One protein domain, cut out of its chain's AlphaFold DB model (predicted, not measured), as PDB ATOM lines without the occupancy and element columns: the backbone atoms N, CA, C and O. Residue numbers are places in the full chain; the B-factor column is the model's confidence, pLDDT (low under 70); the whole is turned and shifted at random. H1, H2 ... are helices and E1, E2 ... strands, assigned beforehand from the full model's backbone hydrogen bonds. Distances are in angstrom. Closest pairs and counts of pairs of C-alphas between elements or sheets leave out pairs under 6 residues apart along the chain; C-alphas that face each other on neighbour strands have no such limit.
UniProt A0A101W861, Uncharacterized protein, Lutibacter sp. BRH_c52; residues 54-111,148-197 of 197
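Overview. This is residues 54 to 111 and 148 to 197 of the 197 residues of an uncharacterized protein of Lutibacter sp. BRH_c52 (UniProt A0A101W861). What shape is this? Two small, strongly twisted four-stranded sheets, E1 to E4 and E5 to E8, sit loosely together and only partly face to face, and H1 covers the first sheet on the side away from the second. What builds it? The 108 printed residues, under half of them in named elements, hold E1 E2 E3 E4 H1 E5 E6 E7 E8 in that order, mostly strand. Each sheet is an antiparallel meander, each strand the neighbour of the one before; the whole is compact, radius of gyration of the C-alphas 13.1 A, spanning 38 by 30 by 29 A.

Arrangement. What comes first? E1, residues 64 to 70, E2, 73 to 78, E3, 83 to 86, and E4, 93 to 96, form successive hairpins, with N 67 and O 75 (2.8 A), N 76 and O 84 (2.8 A) and N 85 and O 94 (2.9 A) within hydrogen-bond range. Where is H1? H1, residues 98 to 105, is on this sheet at a height over the sheet of 8.7 A, only just over E4 with 3 C-alphas; 3 of its 4 O i to N i+4 pairs are within hydrogen-bond range. What follows? E5, residues 163 to 167, E6, 173 to 176, E7, 182 to 185, and E8, 192 to 195, form successive hairpins, with N 165 and O 174 (2.9 A), N 175 and O 183 (2.8 A) and N 184 and O 193 (2.9 A) within range. How near are the sheets? The closest C-alphas of E2 and E7, Pro 74 and Val 185, are 7.1 A apart; E4 is apart from E5, E6, E7 and E8.

Along the chain. Where does E1 begin? C-alpha 64 is at (-35.059, 7.239, 141.560); first to last C-alpha, E1 spans 16.5 A, E2 16.1 A and E5 12.2 A. Where does E8 end? C-alpha 195 is at (-20.288, 4.519, 128.519).

Size, cuts and confidence. Is anything missing? Residues 112 to 147 are cut out, and C-alphas 111 and 148 are 17.4 A apart; of the links printed whole, none is long. Where is confidence low? Residues 54 to 62, 105 to 111 and 148 to 160 have pLDDT under 70.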
ATOM      1  N   PHE A  54     -29.637  -8.552 133.725       36.78
ATOM      2  CA  PHE A  54     -30.281  -7.269 133.519       36.78
ATOM      3  C   PHE A  54     -31.356  -7.144 134.589       36.78
ATOM      4  O   PHE A  54     -32.476  -7.634 134.430       36.78
ATOM      5  N   ILE A  55     -31.016  -6.514 135.709       43.94
ATOM      6  CA  ILE A  55     -32.017  -6.118 136.693       43.94
ATOM      7  C   ILE A  55     -32.707  -4.886 136.134       43.94
ATOM      8  O   ILE A  55     -32.328  -3.750 136.404       43.94
ATOM      9  N   LYS A  56     -33.703  -5.128 135.282       40.69
ATOM     10  CA  LYS A  56     -34.546  -4.070 134.752       40.69
ATOM     11  C   LYS A  56     -35.570  -3.702 135.819       40.69
ATOM     12  O   LYS A  56     -36.608  -4.349 135.947       40.69
ATOM     13  N   TYR A  57     -35.279  -2.652 136.579       49.66
ATOM     14  CA  TYR A  57     -36.291  -1.975 137.383       49.66
ATOM     15  C   TYR A  57     -37.196  -1.176 136.443       49.66
ATOM     16  O   TYR A  57     -36.932  -0.018 136.137       49.66
ATOM     17  N   ASP A  58     -38.257  -1.815 135.943       43.62
ATOM     18  CA  ASP A  58     -39.310  -1.131 135.187       43.62
ATOM     19  C   ASP A  58     -40.239  -0.412 136.170       43.62
ATOM     20  O   ASP A  58     -41.322  -0.883 136.517       43.62
ATOM     21  N   ILE A  59     -39.761   0.707 136.706       55.00
ATOM     22  CA  ILE A  59     -40.542   1.542 137.608       55.00
ATOM     23  C   ILE A  59     -41.123   2.685 136.785       55.00
ATOM     24  O   ILE A  59     -40.617   3.802 136.799       55.00
ATOM     25  N   LYS A  60     -42.176   2.373 136.024       51.06
ATOM     26  CA  LYS A  60     -42.765   3.277 135.021       51.06
ATOM     27  C   LYS A  60     -43.182   4.653 135.551       51.06
ATOM     28  O   LYS A  60     -43.243   5.579 134.755       51.06
ATOM     29  N   ASP A  61     -43.382   4.798 136.863       53.03
ATOM     30  CA  ASP A  61     -43.918   6.024 137.469       53.03
ATOM     31  C   ASP A  61     -43.163   6.522 138.713       53.03
ATOM     32  O   ASP A  61     -43.656   7.417 139.400       53.03
ATOM     33  N   LYS A  62     -41.993   5.962 139.062       64.69
ATOM     34  CA  LYS A  62     -41.279   6.402 140.278       64.69
ATOM     35  C   LYS A  62     -39.882   6.889 139.975       64.69
ATOM     36  O   LYS A  62     -39.052   6.170 139.424       64.69
ATOM     37  N   ARG A  63     -39.629   8.104 140.447       71.88
ATOM     38  CA  ARG A  63     -38.331   8.751 140.364       71.88
ATOM     39  C   ARG A  63     -37.359   8.061 141.309       71.88
ATOM     40  O   ARG A  63     -37.640   7.903 142.500       71.88
ATOM     41  N   MET A  64     -36.210   7.668 140.777       80.81
ATOM     42  CA  MET A  64     -35.059   7.239 141.560       80.81
ATOM     43  C   MET A  64     -33.951   8.277 141.444       80.81
ATOM     44  O   MET A  64     -33.698   8.814 140.367       80.81
ATOM     45  N   SER A  65     -33.279   8.529 142.563       79.12
ATOM     46  CA  SER A  65     -32.104   9.399 142.650       79.12
ATOM     47  C   SER A  65     -30.961   8.656 143.326       79.12
ATOM     48  O   SER A  65     -31.200   7.946 144.307       79.12
ATOM     49  N   ILE A  66     -29.727   8.844 142.861       81.56
ATOM     50  CA  ILE A  66     -28.542   8.403 143.606       81.56
ATOM     51  C   ILE A  66     -28.281   9.438 144.706       81.56
ATOM     52  O   ILE A  66     -28.316  10.639 144.456       81.56
ATOM     53  N   VAL A  67     -28.059   8.977 145.935       83.12
ATOM     54  CA  VAL A  67     -27.867   9.840 147.115       83.12
ATOM     55  C   VAL A  67     -26.480   9.708 147.744       83.12
ATOM     56  O   VAL A  67     -26.150  10.470 148.650       83.12
ATOM     57  N   GLY A  68     -25.658   8.760 147.289       80.69
ATOM     58  CA  GLY A  68     -24.289   8.577 147.775       80.69
ATOM     59  C   GLY A  68     -23.672   7.245 147.350       80.69
ATOM     60  O   GLY A  68     -24.243   6.533 146.527       80.69
ATOM     61  N   ILE A  69     -22.522   6.903 147.941       80.44
ATOM     62  CA  ILE A  69     -21.807   5.633 147.724       80.44
ATOM     63  C   ILE A  69     -21.567   4.952 149.062       80.44
ATOM     64  O   ILE A  69     -20.868   5.500 149.906       80.44
ATOM     65  N   LEU A  70     -22.068   3.731 149.235       80.62
ATOM     66  CA  LEU A  70     -21.839   2.906 150.415       80.62
ATOM     67  C   LEU A  70     -20.992   1.686 150.050       80.62
ATOM     68  O   LEU A  70     -21.403   0.852 149.251       80.62
ATOM     69  N   ASN A  71     -19.813   1.560 150.669       83.06
ATOM     70  CA  ASN A  71     -18.859   0.471 150.408       83.06
ATOM     71  C   ASN A  71     -18.539   0.295 148.902       83.06
ATOM     72  O   ASN A  71     -18.475  -0.828 148.412       83.06
ATOM     73  N   GLY A  72     -18.386   1.402 148.166       78.00
ATOM     74  CA  GLY A  72     -18.117   1.382 146.722       78.00
ATOM     75  C   GLY A  72     -19.333   1.075 145.841       78.00
ATOM     76  O   GLY A  72     -19.177   0.918 144.639       78.00
ATOM     77  N   SER A  73     -20.541   0.973 146.404       81.56
ATOM     78  CA  SER A  73     -21.779   0.779 145.637       81.56
ATOM     79  C   SER A  73     -22.670   2.021 145.720       81.56
ATOM     80  O   SER A  73     -22.835   2.565 146.817       81.56
ATOM     81  N   PRO A  74     -23.269   2.484 144.609       83.62
ATOM     82  CA  PRO A  74     -24.200   3.604 144.640       83.62
ATOM     83  C   PRO A  74     -25.421   3.267 145.502       83.62
ATOM     84  O   PRO A  74     -25.976   2.166 145.436       83.62
ATOM     85  N   VAL A  75     -25.829   4.235 146.319       88.94
ATOM     86  CA  VAL A  75     -27.051   4.184 147.121       88.94
ATOM     87  C   VAL A  75     -28.123   4.975 146.403       88.94
ATOM     88  O   VAL A  75     -27.937   6.148 146.077       88.94
ATOM     89  N   TYR A  76     -29.262   4.336 146.210       89.50
ATOM     90  CA  TYR A  76     -30.429   4.910 145.575       89.50
ATOM     91  C   TYR A  76     -31.475   5.261 146.625       89.50
ATOM     92  O   TYR A  76     -31.591   4.602 147.660       89.50
ATOM     93  N   LYS A  77     -32.255   6.294 146.326       87.94
ATOM     94  CA  LYS A  77     -33.462   6.684 147.046       87.94
ATOM     95  C   LYS A  77     -34.620   6.710 146.059       87.94
ATOM     96  O   LYS A  77     -34.493   7.305 144.987       87.94
ATOM     97  N   ASN A  78     -35.731   6.082 146.422       87.94
ATOM     98  CA  ASN A  78     -36.968   6.172 145.649       87.94
ATOM     99  C   ASN A  78     -37.887   7.304 146.147       87.94
ATOM    100  O   ASN A  78     -37.624   7.971 147.151       87.94
ATOM    101  N   ASP A  79     -38.999   7.488 145.444       84.75
ATOM    102  CA  ASP A  79     -40.100   8.401 145.773       84.75
ATOM    103  C   ASP A  79     -40.682   8.211 147.189       84.75
ATOM    104  O   ASP A  79     -41.098   9.179 147.825       84.75
ATOM    105  N   ARG A  80     -40.657   6.986 147.724       86.19
ATOM    106  CA  ARG A  80     -41.094   6.654 149.094       86.19
ATOM    107  C   ARG A  80     -40.068   7.021 150.170       86.19
ATOM    108  O   ARG A  80     -40.354   6.913 151.364       86.19
ATOM    109  N   GLY A  81     -38.873   7.457 149.775       86.44
ATOM    110  CA  GLY A  81     -37.767   7.726 150.689       86.44
ATOM    111  C   GLY A  81     -37.162   6.463 151.305       86.44
ATOM    112  O   GLY A  81     -36.594   6.535 152.396       86.44
ATOM    113  N   GLU A  82     -37.318   5.324 150.633       89.50
ATOM    114  CA  GLU A  82     -36.623   4.074 150.923       89.50
ATOM    115  C   GLU A  82     -35.232   4.115 150.281       89.50
ATOM    116  O   GLU A  82     -35.074   4.636 149.173       89.50
ATOM    117  N   TYR A  83     -34.237   3.565 150.979       90.75
ATOM    118  CA  TYR A  83     -32.850   3.532 150.524       90.75
ATOM    119  C   TYR A  83     -32.441   2.106 150.188       90.75
ATOM    120  O   TYR A  83     -32.790   1.165 150.901       90.75
ATOM    121  N   PHE A  84     -31.673   1.940 149.120       92.19
ATOM    122  CA  PHE A  84     -31.131   0.640 148.756       92.19
ATOM    123  C   PHE A  84     -29.820   0.769 147.994       92.19
ATOM    124  O   PHE A  84     -29.573   1.762 147.314       92.19
ATOM    125  N   ALA A  85     -28.978  -0.251 148.105       90.69
ATOM    126  CA  ALA A  85     -27.765  -0.404 147.317       90.69
ATOM    127  C   ALA A  85     -27.854  -1.679 146.485       90.69
ATOM    128  O   ALA A  85     -28.447  -2.670 146.909       90.69
ATOM    129  N   ILE A  86     -27.233  -1.662 145.313       86.00
ATOM    130  CA  ILE A  86     -27.128  -2.843 144.459       86.00
ATOM    131  C   ILE A  86     -25.768  -3.476 144.714       86.00
ATOM    132  O   ILE A  86     -24.737  -2.815 144.618       86.00
ATOM    133  N   SER A  87     -25.767  -4.754 145.080       81.31
ATOM    134  CA  SER A  87     -24.537  -5.512 145.272       81.31
ATOM    135  C   SER A  87     -23.834  -5.703 143.931       81.31
ATOM    136  O   SER A  87     -24.340  -6.395 143.054       81.31
ATOM    137  N   ALA A  88     -22.623  -5.167 143.792       77.25
ATOM    138  CA  ALA A  88     -21.800  -5.369 142.597       77.25
ATOM    139  C   ALA A  88     -21.507  -6.854 142.299       77.25
ATOM    140  O   ALA A  88     -21.252  -7.225 141.158       77.25
ATOM    141  N   LYS A  89     -21.544  -7.726 143.319       79.56
ATOM    142  CA  LYS A  89     -21.186  -9.147 143.176       79.56
ATOM    143  C   LYS A  89     -22.245  -9.972 142.452       79.56
ATOM    144  O   LYS A  89     -21.902 -10.917 141.753       79.56
ATOM    145  N   ASN A  90     -23.515  -9.683 142.703       80.44
ATOM    146  CA  ASN A  90     -24.630 -10.527 142.267       80.44
ATOM    147  C   ASN A  90     -25.852  -9.737 141.787       80.44
ATOM    148  O   ASN A  90     -26.808 -10.335 141.308       80.44
ATOM    149  N   GLY A  91     -25.824  -8.410 141.889       79.12
ATOM    150  CA  GLY A  91     -26.943  -7.540 141.563       79.12
ATOM    151  C   GLY A  91     -28.034  -7.482 142.628       79.12
ATOM    152  O   GLY A  91     -28.997  -6.746 142.449       79.12
ATOM    153  N   ASP A  92     -27.902  -8.181 143.756       83.75
ATOM    154  CA  ASP A  92     -28.957  -8.174 144.768       83.75
ATOM    155  C   ASP A  92     -29.204  -6.763 145.310       83.75
ATOM    156  O   ASP A  92     -28.271  -6.013 145.624       83.75
ATOM    157  N   LEU A  93     -30.484  -6.422 145.448       85.25
ATOM    158  CA  LEU A  93     -30.912  -5.179 146.066       85.25
ATOM    159  C   LEU A  93     -30.885  -5.343 147.585       85.25
ATOM    160  O   LEU A  93     -31.667  -6.089 148.171       85.25
ATOM    161  N   ASN A  94     -29.987  -4.604 148.222       90.25
ATOM    162  CA  ASN A  94     -29.858  -4.537 149.665       90.25
ATOM    163  C   ASN A  94     -30.597  -3.306 150.170       90.25
ATOM    164  O   ASN A  94     -30.182  -2.174 149.911       90.25
ATOM    165  N   TYR A  95     -31.692  -3.528 150.891       92.88
ATOM    166  CA  TYR A  95     -32.413  -2.456 151.563       92.88
ATOM    167  C   TYR A  95     -31.575  -1.880 152.708       92.88
ATOM    168  O   TYR A  95     -30.985  -2.628 153.487       92.88
ATOM    169  N   ILE A  96     -31.554  -0.555 152.822       90.75
ATOM    170  CA  ILE A  96     -30.840   0.175 153.870       90.75
ATOM    171  C   ILE A  96     -31.883   0.919 154.699       90.75
ATOM    172  O   ILE A  96     -32.656   1.729 154.181       90.75
ATOM    173  N   SER A  97     -31.913   0.653 156.004       90.75
ATOM    174  CA  SER A  97     -32.844   1.345 156.896       90.75
ATOM    175  C   SER A  97     -32.484   2.830 157.011       90.75
ATOM    176  O   SER A  97     -31.330   3.222 156.829       90.75
ATOM    177  N   LYS A  98     -33.458   3.687 157.344       87.88
ATOM    178  CA  LYS A  98     -33.208   5.130 157.513       87.88
ATOM    179  C   LYS A  98     -32.190   5.391 158.624       87.88
ATOM    180  O   LYS A  98     -31.352   6.276 158.495       87.88
ATOM    181  N   GLU A  99     -32.246   4.599 159.689       86.31
ATOM    182  CA  GLU A  99     -31.336   4.662 160.831       86.31
ATOM    183  C   GLU A  99     -29.933   4.217 160.429       86.31
ATOM    184  O   GLU A  99     -28.948   4.820 160.852       86.31
ATOM    185  N   GLU A 100     -29.824   3.172 159.605       85.81
ATOM    186  CA  GLU A 100     -28.543   2.740 159.064       85.81
ATOM    187  C   GLU A 100     -27.959   3.801 158.132       85.81
ATOM    188  O   GLU A 100     -26.802   4.179 158.299       85.81
ATOM    189  N   PHE A 101     -28.773   4.361 157.234       83.62
ATOM    190  CA  PHE A 101     -28.360   5.443 156.349       83.62
ATOM    191  C   PHE A 101     -27.883   6.677 157.136       83.62
ATOM    192  O   PHE A 101     -26.826   7.240 156.853       83.62
ATOM    193  N   ALA A 102     -28.611   7.054 158.191       81.62
ATOM    194  CA  ALA A 102     -28.275   8.183 159.055       81.62
ATOM    195  C   ALA A 102     -26.927   8.017 159.779       81.62
ATOM    196  O   ALA A 102     -26.251   9.017 160.026       81.62
ATOM    197  N   LYS A 103     -26.483   6.782 160.064       76.94
ATOM    198  CA  LYS A 103     -25.133   6.534 160.616       76.94
ATOM    199  C   LYS A 103     -24.035   7.000 159.667       76.94
ATOM    200  O   LYS A 103     -22.974   7.405 160.133       76.94
ATOM    201  N   TYR A 104     -24.294   6.964 158.364       70.56
ATOM    202  CA  TYR A 104     -23.371   7.464 157.354       70.56
ATOM    203  C   TYR A 104     -23.530   8.978 157.111       70.56
ATOM    204  O   TYR A 104     -22.589   9.634 156.672       70.56
ATOM    205  N   GLY A 105     -24.684   9.554 157.472       58.44
ATOM    206  CA  GLY A 105     -24.982  10.989 157.360       58.44
ATOM    207  C   GLY A 105     -24.280  11.895 158.384       58.44
ATOM    208  O   GLY A 105     -24.268  13.109 158.198       58.44
ATOM    209  N   CYS A 106     -23.652  11.340 159.431       46.62
ATOM    210  CA  CYS A 106     -22.982  12.100 160.504       46.62
ATOM    211  C   CYS A 106     -21.874  13.056 160.007       46.62
ATOM    212  O   CYS A 106     -21.603  14.064 160.653       46.62
ATOM    213  N   CYS A 107     -21.280  12.804 158.837       44.00
ATOM    214  CA  CYS A 107     -20.277  13.704 158.260       44.00
ATOM    215  C   CYS A 107     -20.812  14.531 157.081       44.00
ATOM    216  O   CYS A 107     -20.153  15.475 156.661       44.00
ATOM    217  N   VAL A 108     -21.994  14.219 156.538       36.78
ATOM    218  CA  VAL A 108     -22.455  14.750 155.253       36.78
ATOM    219  C   VAL A 108     -23.972  14.896 155.241       36.78
ATOM    220  O   VAL A 108     -24.704  13.994 154.838       36.78
ATOM    221  N   TYR A 109     -24.478  16.065 155.614       36.16
ATOM    222  CA  TYR A 109     -25.808  16.445 155.162       36.16
ATOM    223  C   TYR A 109     -25.688  16.916 153.710       36.16
ATOM    224  O   TYR A 109     -25.294  18.054 153.463       36.16
ATOM    225  N   ILE A 110     -26.066  16.075 152.739       38.81
ATOM    226  CA  ILE A 110     -26.578  16.612 151.474       38.81
ATOM    227  C   ILE A 110     -27.928  17.222 151.831       38.81
ATOM    228  O   ILE A 110     -28.962  16.552 151.848       38.81
ATOM    229  N   LYS A 111     -27.919  18.510 152.179       35.25
ATOM    230  CA  LYS A 111     -29.126  19.309 152.034       35.25
ATOM    231  C   LYS A 111     -29.407  19.362 150.541       35.25
ATOM    232  O   LYS A 111     -28.807  20.152 149.822       35.25
ATOM    233  N   ALA A 148     -15.814   6.674 155.604       44.75
ATOM    234  CA  ALA A 148     -16.278   7.946 155.078       44.75
ATOM    235  C   ALA A 148     -16.945   7.672 153.723       44.75
ATOM    236  O   ALA A 148     -16.331   7.059 152.851       44.75
ATOM    237  N   LEU A 149     -18.212   8.060 153.576       45.09
ATOM    238  CA  LEU A 149     -18.841   8.102 152.262       45.09
ATOM    239  C   LEU A 149     -18.070   9.136 151.435       45.09
ATOM    240  O   LEU A 149     -17.975  10.297 151.840       45.09
ATOM    241  N   SER A 150     -17.519   8.732 150.294       44.62
ATOM    242  CA  SER A 150     -17.050   9.678 149.284       44.62
ATOM    243  C   SER A 150     -18.268  10.464 148.793       44.62
ATOM    244  O   SER A 150     -19.282   9.876 148.406       44.62
ATOM    245  N   TYR A 151     -18.213  11.790 148.877       41.72
ATOM    246  CA  TYR A 151     -19.309  12.653 148.451       41.72
ATOM    247  C   TYR A 151     -19.436  12.601 146.927       41.72
ATOM    248  O   TYR A 151     -18.500  12.983 146.234       41.72
ATOM    249  N   ILE A 152     -20.613  12.238 146.412       49.28
ATOM    250  CA  ILE A 152     -20.972  12.555 145.026       49.28
ATOM    251  C   ILE A 152     -21.685  13.905 145.046       49.28
ATOM    252  O   ILE A 152     -22.767  14.042 145.625       49.28
ATOM    253  N   LYS A 153     -21.086  14.922 144.426       42.50
ATOM    254  CA  LYS A 153     -21.762  16.199 144.192       42.50
ATOM    255  C   LYS A 153     -22.601  16.077 142.921       42.50
ATOM    256  O   LYS A 153     -22.079  16.175 141.817       42.50
ATOM    257  N   PHE A 154     -23.908  15.913 143.083       49.44
ATOM    258  CA  PHE A 154     -24.865  15.998 141.980       49.44
ATOM    259  C   PHE A 154     -25.019  17.470 141.573       49.44
ATOM    260  O   PHE A 154     -25.672  18.254 142.261       49.44
ATOM    261  N   GLY A 155     -24.338  17.880 140.504       37.44
ATOM    262  CA  GLY A 155     -24.496  19.204 139.910       37.44
ATOM    263  C   GLY A 155     -25.591  19.190 138.847       37.44
ATOM    264  O   GLY A 155     -25.283  18.919 137.696       37.44
ATOM    265  N   GLY A 156     -26.837  19.485 139.226       45.81
ATOM    266  CA  GLY A 156     -27.939  19.743 138.285       45.81
ATOM    267  C   GLY A 156     -29.197  18.894 138.500       45.81
ATOM    268  O   GLY A 156     -29.131  17.781 139.019       45.81
ATOM    269  N   ASP A 157     -30.342  19.431 138.062       51.53
ATOM    270  CA  ASP A 157     -31.659  18.764 138.057       51.53
ATOM    271  C   ASP A 157     -31.722  17.564 137.084       51.53
ATOM    272  O   ASP A 157     -32.619  16.720 137.164       51.53
ATOM    273  N   ASP A 158     -30.718  17.442 136.209       51.91
ATOM    274  CA  ASP A 158     -30.600  16.438 135.141       51.91
ATOM    275  C   ASP A 158     -30.345  15.005 135.642       51.91
ATOM    276  O   ASP A 158     -30.277  14.066 134.849       51.91
ATOM    277  N   ILE A 159     -30.182  14.825 136.955       58.94
ATOM    278  CA  ILE A 159     -29.853  13.536 137.588       58.94
ATOM    279  C   ILE A 159     -31.078  12.948 138.318       58.94
ATOM    280  O   ILE A 159     -30.986  11.989 139.088       58.94
ATOM    281  N   SER A 160     -32.253  13.522 138.051       61.94
ATOM    282  CA  SER A 160     -33.549  12.926 138.353       61.94
ATOM    283  C   SER A 160     -33.941  11.922 137.254       61.94
ATOM    284  O   SER A 160     -33.583  12.090 136.091       61.94
ATOM    285  N   ASP A 161     -34.640  10.848 137.631       76.19
ATOM    286  CA  ASP A 161     -35.056   9.747 136.742       76.19
ATOM    287  C   ASP A 161     -33.906   8.902 136.175       76.19
ATOM    288  O   ASP A 161     -33.652   8.833 134.971       76.19
ATOM    289  N   ILE A 162     -33.231   8.194 137.082       84.12
ATOM    290  CA  ILE A 162     -32.218   7.197 136.734       84.12
ATOM    291  C   ILE A 162     -32.854   5.808 136.656       84.12
ATOM    292  O   ILE A 162     -33.541   5.373 137.579       84.12
ATOM    293  N   GLN A 163     -32.563   5.081 135.579       85.56
ATOM    294  CA  GLN A 163     -32.893   3.666 135.434       85.56
ATOM    295  C   GLN A 163     -31.636   2.816 135.581       85.56
ATOM    296  O   GLN A 163     -30.652   3.029 134.874       85.56
ATOM    297  N   VAL A 164     -31.678   1.810 136.451       87.00
ATOM    298  CA  VAL A 164     -30.627   0.789 136.496       87.00
ATOM    299  C   VAL A 164     -30.857  -0.168 135.334       87.00
ATOM    300  O   VAL A 164     -31.932  -0.756 135.212       87.00
ATOM    301  N   ILE A 165     -29.854  -0.302 134.468       89.75
ATOM    302  CA  ILE A 165     -29.946  -1.152 133.276       89.75
ATOM    303  C   ILE A 165     -29.208  -2.479 133.447       89.75
ATOM    304  O   ILE A 165     -29.576  -3.453 132.797       89.75
ATOM    305  N   GLY A 166     -28.202  -2.554 134.322       88.19
ATOM    306  CA  GLY A 166     -27.481  -3.796 134.590       88.19
ATOM    307  C   GLY A 166     -26.152  -3.583 135.305       88.19
ATOM    308  O   GLY A 166     -25.904  -2.526 135.880       88.19
ATOM    309  N   ILE A 167     -25.301  -4.605 135.253       86.69
ATOM    310  CA  ILE A 167     -23.933  -4.590 135.776       86.69
ATOM    311  C   ILE A 167     -22.993  -4.993 134.637       86.69
ATOM    312  O   ILE A 167     -23.311  -5.914 133.880       86.69
ATOM    313  N   ASP A 168     -21.881  -4.278 134.471       89.94
ATOM    314  CA  ASP A 168     -20.877  -4.607 133.455       89.94
ATOM    315  C   ASP A 168     -19.970  -5.783 133.880       89.94
ATOM    316  O   ASP A 168     -20.146  -6.406 134.927       89.94
ATOM    317  N   LYS A 169     -18.981  -6.121 133.045       88.75
ATOM    318  CA  LYS A 169     -18.038  -7.217 133.331       88.75
ATOM    319  C   LYS A 169     -17.069  -6.904 134.476       88.75
ATOM    320  O   LYS A 169     -16.459  -7.827 135.008       88.75
ATOM    321  N   GLU A 170     -16.904  -5.629 134.806       88.75
ATOM    322  CA  GLU A 170     -15.999  -5.121 135.837       88.75
ATOM    323  C   GLU A 170     -16.719  -4.974 137.189       88.75
ATOM    324  O   GLU A 170     -16.079  -4.785 138.221       88.75
ATOM    325  N   GLY A 171     -18.044  -5.158 137.209       87.19
ATOM    326  CA  GLY A 171     -18.878  -5.065 138.403       87.19
ATOM    327  C   GLY A 171     -19.469  -3.673 138.626       87.19
ATOM    328  O   GLY A 171     -20.051  -3.422 139.683       87.19
ATOM    329  N   HIS A 172     -19.358  -2.761 137.660       90.31
ATOM    330  CA  HIS A 172     -19.960  -1.440 137.762       90.31
ATOM    331  C   HIS A 172     -21.460  -1.506 137.497       90.31
ATOM    332  O   HIS A 172     -21.918  -2.122 136.533       90.31
ATOM    333  N   THR A 173     -22.243  -0.829 138.338       88.19
ATOM    334  CA  THR A 173     -23.678  -0.663 138.086       88.19
ATOM    335  C   THR A 173     -23.881   0.350 136.967       88.19
ATOM    336  O   THR A 173     -23.539   1.526 137.110       88.19
ATOM    337  N   LEU A 174     -24.467  -0.113 135.869       92.31
ATOM    338  CA  LEU A 174     -24.806   0.706 134.719       92.31
ATOM    339  C   LEU A 174     -26.178   1.344 134.928       92.31
ATOM    340  O   LEU A 174     -27.177   0.677 135.217       92.31
ATOM    341  N   ASN A 175     -26.205   2.650 134.730       91.31
ATOM    342  CA  ASN A 175     -27.346   3.526 134.894       91.31
ATOM    343  C   ASN A 175     -27.652   4.218 133.569       91.31
ATOM    344  O   ASN A 175     -26.749   4.471 132.778       91.31
ATOM    345  N   LYS A 176     -28.919   4.548 133.336       89.50
ATOM    346  CA  LYS A 176     -29.382   5.333 132.194       89.50
ATOM    347  C   LYS A 176     -30.161   6.540 132.699       89.50
ATOM    348  O   LYS A 176     -31.089   6.367 133.487       89.50
ATOM    349  N   ASN A 177     -29.775   7.741 132.276       89.50
ATOM    350  CA  ASN A 177     -30.496   8.968 132.630       89.50
ATOM    351  C   ASN A 177     -31.696   9.214 131.696       89.50
ATOM    352  O   ASN A 177     -31.893   8.521 130.693       89.50
ATOM    353  N   SER A 178     -32.476  10.250 132.006       84.19
ATOM    354  CA  SER A 178     -33.615  10.716 131.203       84.19
ATOM    355  C   SER A 178     -33.238  11.139 129.773       84.19
ATOM    356  O   SER A 178     -34.061  11.041 128.864       84.19
ATOM    357  N   ARG A 179     -31.978  11.534 129.542       87.25
ATOM    358  CA  ARG A 179     -31.422  11.863 128.214       87.25
ATOM    359  C   ARG A 179     -31.039  10.626 127.397       87.25
ATOM    360  O   ARG A 179     -30.658  10.743 126.235       87.25
ATOM    361  N   GLY A 180     -31.155   9.438 127.984       89.56
ATOM    362  CA  GLY A 180     -30.823   8.170 127.357       89.56
ATOM    363  C   GLY A 180     -29.333   7.833 127.350       89.56
ATOM    364  O   GLY A 180     -28.956   6.838 126.731       89.56
ATOM    365  N   GLU A 181     -28.507   8.618 128.038       93.62
ATOM    366  CA  GLU A 181     -27.075   8.378 128.195       93.62
ATOM    367  C   GLU A 181     -26.852   7.298 129.257       93.62
ATOM    368  O   GLU A 181     -27.482   7.310 130.319       93.62
ATOM    369  N   THR A 182     -25.941   6.370 128.968       94.12
ATOM    370  CA  THR A 182     -25.540   5.316 129.898       94.12
ATOM    371  C   THR A 182     -24.278   5.729 130.647       94.12
ATOM    372  O   THR A 182     -23.335   6.231 130.038       94.12
ATOM    373  N   PHE A 183     -24.228   5.492 131.955       94.00
ATOM    374  CA  PHE A 183     -23.078   5.809 132.796       94.00
ATOM    375  C   PHE A 183     -22.952   4.857 133.990       94.00
ATOM    376  O   PHE A 183     -23.914   4.195 134.378       94.00
ATOM    377  N   TYR A 184     -21.776   4.816 134.607       93.81
ATOM    378  CA  TYR A 184     -21.591   4.301 135.965       93.81
ATOM    379  C   TYR A 184     -20.999   5.388 136.864       93.81
ATOM    380  O   TYR A 184     -20.619   6.459 136.391       93.81
ATOM    381  N   VAL A 185     -20.967   5.131 138.169       87.19
ATOM    382  CA  VAL A 185     -20.355   6.033 139.149       87.19
ATOM    383  C   VAL A 185     -19.028   5.437 139.597       87.19
ATOM    384  O   VAL A 185     -19.011   4.298 140.066       87.19
ATOM    385  N   ASP A 186     -17.939   6.191 139.460       84.19
ATOM    386  CA  ASP A 186     -16.634   5.784 139.972       84.19
ATOM    387  C   ASP A 186     -16.718   5.628 141.505       84.19
ATOM    388  O   ASP A 186     -17.097   6.571 142.206       84.19
ATOM    389  N   PRO A 187     -16.399   4.448 142.064       78.94
ATOM    390  CA  PRO A 187     -16.545   4.194 143.494       78.94
ATOM    391  C   PRO A 187     -15.547   4.975 144.363       78.94
ATOM    392  O   PRO A 187     -15.769   5.112 145.568       78.94
ATOM    393  N   ILE A 188     -14.442   5.445 143.779       76.56
ATOM    394  CA  ILE A 188     -13.377   6.188 144.450       76.56
ATOM    395  C   ILE A 188     -13.709   7.677 144.434       76.56
ATOM    396  O   ILE A 188     -13.741   8.301 145.499       76.56
ATOM    397  N   THR A 189     -13.953   8.244 143.249       78.25
ATOM    398  CA  THR A 189     -14.127   9.697 143.087       78.25
ATOM    399  C   THR A 189     -15.578  10.146 143.201       78.25
ATOM    400  O   THR A 189     -15.842  11.271 143.619       78.25
ATOM    401  N   GLY A 190     -16.524   9.265 142.876       77.50
ATOM    402  CA  GLY A 190     -17.933   9.610 142.733       77.50
ATOM    403  C   GLY A 190     -18.292  10.264 141.401       77.50
ATOM    404  O   GLY A 190     -19.435  10.693 141.240       77.50
ATOM    405  N   ASP A 191     -17.359  10.342 140.451       82.06
ATOM    406  CA  ASP A 191     -17.620  10.931 139.140       82.06
ATOM    407  C   ASP A 191     -18.493  10.016 138.273       82.06
ATOM    408  O   ASP A 191     -18.424   8.787 138.349       82.06
ATOM    409  N   PHE A 192     -19.305  10.620 137.403       88.62
ATOM    410  CA  PHE A 192     -20.028   9.874 136.378       88.62
ATOM    411  C   PHE A 192     -19.110   9.558 135.207       88.62
ATOM    412  O   PHE A 192     -18.576  10.460 134.560       88.62
ATOM    413  N   ILE A 193     -18.999   8.275 134.885       92.81
ATOM    414  CA  ILE A 193     -18.277   7.802 133.712       92.81
ATOM    415  C   ILE A 193     -19.297   7.336 132.679       92.81
ATOM    416  O   ILE A 193     -19.968   6.318 132.860       92.81
ATOM    417  N   PHE A 194     -19.440   8.104 131.600       93.69
ATOM    418  CA  PHE A 194     -20.360   7.788 130.510       93.69
ATOM    419  C   PHE A 194     -19.799   6.677 129.624       93.69
ATOM    420  O   PHE A 194     -18.639   6.710 129.214       93.69
ATOM    421  N   VAL A 195     -20.648   5.708 129.293       94.75
ATOM    422  CA  VAL A 195     -20.288   4.519 128.519       94.75
ATOM    423  C   VAL A 195     -21.111   4.487 127.240       94.75
ATOM    424  O   VAL A 195     -22.335   4.637 127.262       94.75
ATOM    425  N   LYS A 196     -20.441   4.262 126.111       91.88
ATOM    426  CA  LYS A 196     -21.105   4.056 124.825       91.88
ATOM    427  C   LYS A 196     -21.475   2.577 124.689       91.88
ATOM    428  O   LYS A 196     -20.583   1.732 124.675       91.88
ATOM    429  N   MET A 197     -22.776   2.292 124.636       80.44
ATOM    430  CA  MET A 197     -23.317   0.954 124.353       80.44
ATOM    431  C   MET A 197     -23.457   0.692 122.856       80.44
ATOM    432  O   MET A 197     -23.621   1.678 122.099       80.44
TER     433      MET A 197